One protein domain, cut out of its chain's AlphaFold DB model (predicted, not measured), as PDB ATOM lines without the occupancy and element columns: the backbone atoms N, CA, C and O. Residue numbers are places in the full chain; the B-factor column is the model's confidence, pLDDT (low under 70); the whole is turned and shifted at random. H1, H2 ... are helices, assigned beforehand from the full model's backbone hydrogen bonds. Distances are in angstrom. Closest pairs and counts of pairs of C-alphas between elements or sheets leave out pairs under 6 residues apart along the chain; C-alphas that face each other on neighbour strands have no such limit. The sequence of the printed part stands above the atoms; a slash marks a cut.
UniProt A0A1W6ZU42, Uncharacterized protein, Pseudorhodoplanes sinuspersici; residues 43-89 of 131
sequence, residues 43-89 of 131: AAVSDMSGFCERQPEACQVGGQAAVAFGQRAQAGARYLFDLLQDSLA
ATOM      1  N   ALA A  43     -34.458  72.860  28.474       86.44
ATOM      2  CA  ALA A  43     -33.885  73.772  29.461       86.44
ATOM      3  C   ALA A  43     -32.463  74.214  29.069       86.44
ATOM      4  O   ALA A  43     -32.166  75.405  29.071       86.44
ATOM      5  N   ALA A  44     -31.607  73.287  28.628       85.94
ATOM      6  CA  ALA A  44     -30.263  73.629  28.156       85.94
ATOM      7  C   ALA A  44     -30.279  74.532  26.904       85.94
ATOM      8  O   ALA A  44     -29.468  75.451  26.784       85.94
ATOM      9  N   VAL A  45     -31.220  74.308  25.980       86.25
ATOM     10  CA  VAL A  45     -31.407  75.185  24.807       86.25
ATOM     11  C   VAL A  45     -31.885  76.578  25.228       86.25
ATOM     12  O   VAL A  45     -31.438  77.574  24.656       86.25
ATOM     13  N   SER A  46     -32.742  76.670  26.247       84.69
ATOM     14  CA  SER A  46     -33.148  77.954  26.827       84.69
ATOM     15  C   SER A  46     -31.966  78.708  27.444       84.69
ATOM     16  O   SER A  46     -31.901  79.926  27.336       84.69
ATOM     17  N   ASP A  47     -30.994  78.016  28.036       84.75
ATOM     18  CA  ASP A  47     -29.772  78.664  28.529       84.75
ATOM     19  C   ASP A  47     -28.881  79.155  27.378       84.75
ATOM     20  O   ASP A  47     -28.309  80.248  27.442       84.75
ATOM     21  N   MET A  48     -28.799  78.388  26.284       83.44
ATOM     22  CA  MET A  48     -28.067  78.794  25.080       83.44
ATOM     23  C   MET A  48     -28.634  80.065  24.438       83.44
ATOM     24  O   MET A  48     -27.857  80.880  23.935       83.44
ATOM     25  N   SER A  49     -29.950  80.283  24.467       83.12
ATOM     26  CA  SER A  49     -30.534  81.518  23.924       83.12
ATOM     27  C   SER A  49     -30.073  82.756  24.707       83.12
ATOM     28  O   SER A  49     -29.759  83.783  24.103       83.12
ATOM     29  N   GLY A  50     -29.865  82.630  26.022       85.19
ATOM     30  CA  GLY A  50     -29.247  83.673  26.848       85.19
ATOM     31  C   GLY A  50     -27.764  83.936  26.533       85.19
ATOM     32  O   GLY A  50     -27.234  84.994  26.881       85.19
ATOM     33  N   PHE A  51     -27.049  83.012  25.879       82.38
ATOM     34  CA  PHE A  51     -25.714  83.292  25.322       82.38
ATOM     35  C   PHE A  51     -25.800  84.108  24.030       82.38
ATOM     36  O   PHE A  51     -24.947  84.967  23.811       82.38
ATOM     37  N   CYS A  52     -26.832  83.896  23.212       86.75
ATOM     38  CA  CYS A  52     -27.050  84.669  21.990       86.75
ATOM     39  C   CYS A  52     -27.330  86.152  22.269       86.75
ATOM     40  O   CYS A  52     -26.837  87.002  21.531       86.75
ATOM     41  N   GLU A  53     -28.041  86.477  23.354       87.00
ATOM     42  CA  GLU A  53     -28.224  87.873  23.788       87.00
ATOM     43  C   GLU A  53     -26.905  88.535  24.216       87.00
ATOM     44  O   GLU A  53     -26.702  89.726  23.997       87.00
ATOM     45  N   ARG A  54     -25.985  87.761  24.807       88.69
ATOM     46  CA  ARG A  54     -24.701  88.263  25.322       88.69
ATOM     47  C   ARG A  54     -23.591  88.312  24.273       88.69
ATOM     48  O   ARG A  54     -22.675  89.119  24.408       88.69
ATOM     49  N   GLN A  55     -23.635  87.443  23.267       84.31
ATOM     50  CA  GLN A  55     -22.623  87.309  22.214       84.31
ATOM     51  C   GLN A  55     -23.303  87.014  20.860       84.31
ATOM     52  O   GLN A  55     -23.364  85.856  20.428       84.31
ATOM     53  N   PRO A  56     -23.824  88.046  20.166       87.94
ATOM     54  CA  PRO A  56     -24.640  87.864  18.963       87.94
ATOM     55  C   PRO A  56     -23.856  87.308  17.764       87.94
ATOM     56  O   PRO A  56     -24.404  86.540  16.975       87.94
ATOM     57  N   GLU A  57     -22.566  87.632  17.643       88.88
ATOM     58  CA  GLU A  57     -21.719  87.161  16.538       88.88
ATOM     59  C   GLU A  57     -21.555  85.630  16.555       88.88
ATOM     60  O   GLU A  57     -21.749  84.958  15.538       88.88
ATOM     61  N   ALA A  58     -21.308  85.053  17.737       87.00
ATOM     62  CA  ALA A  58     -21.197  83.607  17.915       87.00
ATOM     63  C   ALA A  58     -22.511  82.884  17.574       87.00
ATOM     64  O   ALA A  58     -22.493  81.806  16.979       87.00
ATOM     65  N   CYS A  59     -23.653  83.493  17.905       88.00
ATOM     66  CA  CYS A  59     -24.964  82.947  17.573       88.00
ATOM     67  C   CYS A  59     -25.255  83.011  16.066       88.00
ATOM     68  O   CYS A  59     -25.827  82.075  15.510       88.00
ATOM     69  N   GLN A  60     -24.815  84.067  15.373       91.88
ATOM     70  CA  GLN A  60     -25.000  84.203  13.928       91.88
ATOM     71  C   GLN A  60     -24.187  83.161  13.147       91.88
ATOM     72  O   GLN A  60     -24.740  82.454  12.298       91.88
ATOM     73  N   VAL A  61     -22.901  83.009  13.473       92.69
ATOM     74  CA  VAL A  61     -22.037  81.979  12.869       92.69
ATOM     75  C   VAL A  61     -22.524  80.574  13.248       92.69
ATOM     76  O   VAL A  61     -22.626  79.692  12.392       92.69
ATOM     77  N   GLY A  62     -22.889  80.372  14.517       85.94
ATOM     78  CA  GLY A  62     -23.429  79.109  15.016       85.94
ATOM     79  C   GLY A  62     -24.745  78.713  14.344       85.94
ATOM     80  O   GLY A  62     -24.910  77.555  13.972       85.94
ATOM     81  N   GLY A  63     -25.651  79.665  14.111       90.50
ATOM     82  CA  GLY A  63     -26.923  79.440  13.426       90.50
ATOM     83  C   GLY A  63     -26.740  79.035  11.963       90.50
ATOM     84  O   GLY A  63     -27.364  78.078  11.505       90.50
ATOM     85  N   GLN A  64     -25.827  79.693  11.241       91.81
ATOM     86  CA  GLN A  64     -25.486  79.302   9.867       91.81
ATOM     87  C   GLN A  64     -24.929  77.875   9.806       91.81
ATOM     88  O   GLN A  64     -25.344  77.075   8.962       91.81
ATOM     89  N   ALA A  65     -24.037  77.529  10.737       90.94
ATOM     90  CA  ALA A  65     -23.522  76.172  10.855       90.94
ATOM     91  C   ALA A  65     -24.643  75.173  11.193       90.94
ATOM     92  O   ALA A  65     -24.762  74.141  10.532       90.94
ATOM     93  N   ALA A  66     -25.500  75.487  12.169       90.75
ATOM     94  CA  ALA A  66     -26.600  74.629  12.600       90.75
ATOM     95  C   ALA A  66     -27.575  74.313  11.459       90.75
ATOM     96  O   ALA A  66     -27.985  73.163  11.319       90.75
ATOM     97  N   VAL A  67     -27.891  75.282  10.594       93.69
ATOM     98  CA  VAL A  67     -28.728  75.047   9.405       93.69
ATOM     99  C   VAL A  67     -28.044  74.080   8.434       93.69
ATOM    100  O   VAL A  67     -28.665  73.107   8.000       93.69
ATOM    101  N   ALA A  68     -26.762  74.291   8.124       92.44
ATOM    102  CA  ALA A  68     -26.018  73.420   7.211       92.44
ATOM    103  C   ALA A  68     -25.902  71.979   7.741       92.44
ATOM    104  O   ALA A  68     -26.069  71.016   6.985       92.44
ATOM    105  N   PHE A  69     -25.653  71.819   9.043       91.88
ATOM    106  CA  PHE A  69     -25.636  70.510   9.694       91.88
ATOM    107  C   PHE A  69     -27.033  69.887   9.772       91.88
ATOM    108  O   PHE A  69     -27.168  68.697   9.502       91.88
ATOM    109  N   GLY A  70     -28.068  70.671  10.071       91.56
ATOM    110  CA  GLY A  70     -29.450  70.206  10.195       91.56
ATOM    111  C   GLY A  70     -29.989  69.590   8.906       91.56
ATOM    112  O   GLY A  70     -30.572  68.509   8.944       91.56
ATOM    113  N   GLN A  71     -29.710  70.207   7.753       95.12
ATOM    114  CA  GLN A  71     -30.098  69.648   6.449       95.12
ATOM    115  C   GLN A  71     -29.462  68.270   6.205       95.12
ATOM    116  O   GLN A  71     -30.131  67.327   5.777       95.12
ATOM    117  N   ARG A  72     -28.173  68.120   6.538       92.12
ATOM    118  CA  ARG A  72     -27.455  66.839   6.416       92.12
ATOM    119  C   ARG A  72     -27.953  65.807   7.424       92.12
ATOM    120  O   ARG A  72     -28.117  64.647   7.062       92.12
ATOM    121  N   ALA A  73     -28.223  66.225   8.658       94.12
ATOM    122  CA  ALA A  73     -28.760  65.362   9.703       94.12
ATOM    123  C   ALA A  73     -30.148  64.830   9.327       94.12
ATOM    124  O   ALA A  73     -30.405  63.644   9.491       94.12
ATOM    125  N   GLN A  74     -31.017  65.667   8.750       92.94
ATOM    126  CA  GLN A  74     -32.341  65.249   8.293       92.94
ATOM    127  C   GLN A  74     -32.257  64.256   7.124       92.94
ATOM    128  O   GLN A  74     -32.993  63.270   7.102       92.94
ATOM    129  N   ALA A  75     -31.355  64.489   6.165       93.75
ATOM    130  CA  ALA A  75     -31.102  63.546   5.076       93.75
ATOM    131  C   ALA A  75     -30.544  62.207   5.597       93.75
ATOM    132  O   ALA A  75     -31.016  61.148   5.191       93.75
ATOM    133  N   GLY A  76     -29.600  62.250   6.541       91.69
ATOM    134  CA  GLY A  76     -29.041  61.058   7.181       91.69
ATOM    135  C   GLY A  76     -30.067  60.289   8.014       91.69
ATOM    136  O   GLY A  76     -30.114  59.067   7.938       91.69
ATOM    137  N   ALA A  77     -30.928  60.987   8.757       94.62
ATOM    138  CA  ALA A  77     -31.999  60.370   9.535       94.62
ATOM    139  C   ALA A  77     -33.007  59.645   8.637       94.62
ATOM    140  O   ALA A  77     -33.388  58.525   8.957       94.62
ATOM    141  N   ARG A  78     -33.393  60.243   7.496       93.25
ATOM    142  CA  ARG A  78     -34.237  59.567   6.494       93.25
ATOM    143  C   ARG A  78     -33.555  58.328   5.937       93.25
ATOM    144  O   ARG A  78     -34.133  57.260   6.002       93.25
ATOM    145  N   TYR A  79     -32.305  58.451   5.495       93.69
ATOM    146  CA  TYR A  79     -31.552  57.320   4.953       93.69
ATOM    147  C   TYR A  79     -31.424  56.157   5.948       93.69
ATOM    148  O   TYR A  79     -31.623  55.003   5.584       93.69
ATOM    149  N   LEU A  80     -31.116  56.450   7.215       93.38
ATOM    150  CA  LEU A  80     -31.066  55.431   8.263       93.38
ATOM    151  C   LEU A  80     -32.442  54.825   8.525       93.38
ATOM    152  O   LEU A  80     -32.534  53.620   8.717       93.38
ATOM    153  N   PHE A  81     -33.498  55.640   8.535       91.75
ATOM    154  CA  PHE A  81     -34.856  55.144   8.706       91.75
ATOM    155  C   PHE A  81     -35.264  54.232   7.550       91.75
ATOM    156  O   PHE A  81     -35.794  53.167   7.821       91.75
ATOM    157  N   ASP A  82     -34.949  54.591   6.307       90.56
ATOM    158  CA  ASP A  82     -35.201  53.765   5.124       90.56
ATOM    159  C   ASP A  82     -34.399  52.457   5.190       90.56
ATOM    160  O   ASP A  82     -34.959  51.388   4.992       90.56
ATOM    161  N   LEU A  83     -33.120  52.501   5.588       90.31
ATOM    162  CA  LEU A  83     -32.297  51.299   5.770       90.31
ATOM    163  C   LEU A  83     -32.846  50.380   6.872       90.31
ATOM    164  O   LEU A  83     -32.846  49.157   6.724       90.31
ATOM    165  N   LEU A  84     -33.297  50.957   7.989       88.56
ATOM    166  CA  LEU A  84     -33.965  50.213   9.053       88.56
ATOM    167  C   LEU A  84     -35.300  49.670   8.548       88.56
ATOM    168  O   LEU A  84     -35.577  48.500   8.753       88.56
ATOM    169  N   GLN A  85     -36.103  50.471   7.857       86.12
ATOM    170  CA  GLN A  85     -37.373  50.055   7.277       86.12
ATOM    171  C   GLN A  85     -37.170  48.920   6.275       86.12
ATOM    172  O   GLN A  85     -37.975  48.009   6.310       86.12
ATOM    173  N   ASP A  86     -36.105  48.914   5.470       80.38
ATOM    174  CA  ASP A  86     -35.756  47.840   4.529       80.38
ATOM    175  C   ASP A  86     -35.221  46.591   5.244       80.38
ATOM    176  O   ASP A  86     -35.519  45.467   4.850       80.38
ATOM    177  N   SER A  87     -34.456  46.769   6.325       74.06
ATOM    178  CA  SER A  87     -33.921  45.659   7.133       74.06
ATOM    179  C   SER A  87     -34.980  45.027   8.045       74.06
ATOM    180  O   SER A  87     -34.887  43.850   8.391       74.06
ATOM    181  N   LEU A  88     -35.972  45.819   8.463       67.88
ATOM    182  CA  LEU A  88     -37.140  45.399   9.233       67.88
ATOM    183  C   LEU A  88     -38.334  45.067   8.323       67.88
ATOM    184  O   LEU A  88     -39.272  44.421   8.795       67.88
ATOM    185  N   ALA A  89     -38.315  45.476   7.046       57.62
ATOM    186  CA  ALA A  89     -39.251  45.031   6.023       57.62
ATOM    187  C   ALA A  89     -38.992  43.539   5.848       57.62
ATOM    188  O   ALA A  89     -37.917  43.119   5.418       57.62
TER     189      ALA A  89
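Overview. This is residues 43 to 89 of the 131 residues of an uncharacterized protein of Pseudorhodoplanes sinuspersici (UniProt A0A1W6ZU42). Two helices meet at their ends in a lopsided V: the short H1 leads into a tight turn, and the long H2 folds back from it at a narrow angle. H2 makes the length of the whole and has a kink, and its residues 63 to 88, with Ala 89 after them, stick out free of H1. The printed part has 47 residues with two named helices, H1 then H2, and no named strand; its class is all helix. It is extended, with a radius of gyration of the C-alphas of 16.1 A, and a rod in outline, spanning 49 by 22 by 6 A.

Arrangement. H1, residues 43 to 54, and H2, residues 56 to 88, are joined by a tight link of one residue, Gln 55. They only just touch, and only at the corner by this link, with 3 pairs of C-alphas within 8 A. H1 touches with residues 51 to 52 alone and H2 with residues 58 to 59 alone; the closest C-alphas, those of Cys 52 and Cys 59, are 5.2 A apart. The helices run opposite ways at a shallow tilt of 29 degrees. H2 has a kink of 28 degrees near residue 67. The O i to N i+4 pairs within hydrogen-bond range are 6 of 8 in H1 and 28 of 29 in H2.

Along the chain. H1 begins with C-alpha 43 at (-33.885, 73.772, 29.461) and measures 17.6 A from first to last C-alpha. H2 begins with C-alpha 56 at (-24.640, 87.864, 18.963), measures 45.3 A, and ends with C-alpha 88 at (-37.140, 45.399, 9.233).

Size, cuts and confidence. The C-alphas of Arg 54 and Ala 89 are the two farthest apart, at 49.5 A. The printed part has no cut. Its mean pLDDT is 87.8, and residues 88 to 89 are under 70.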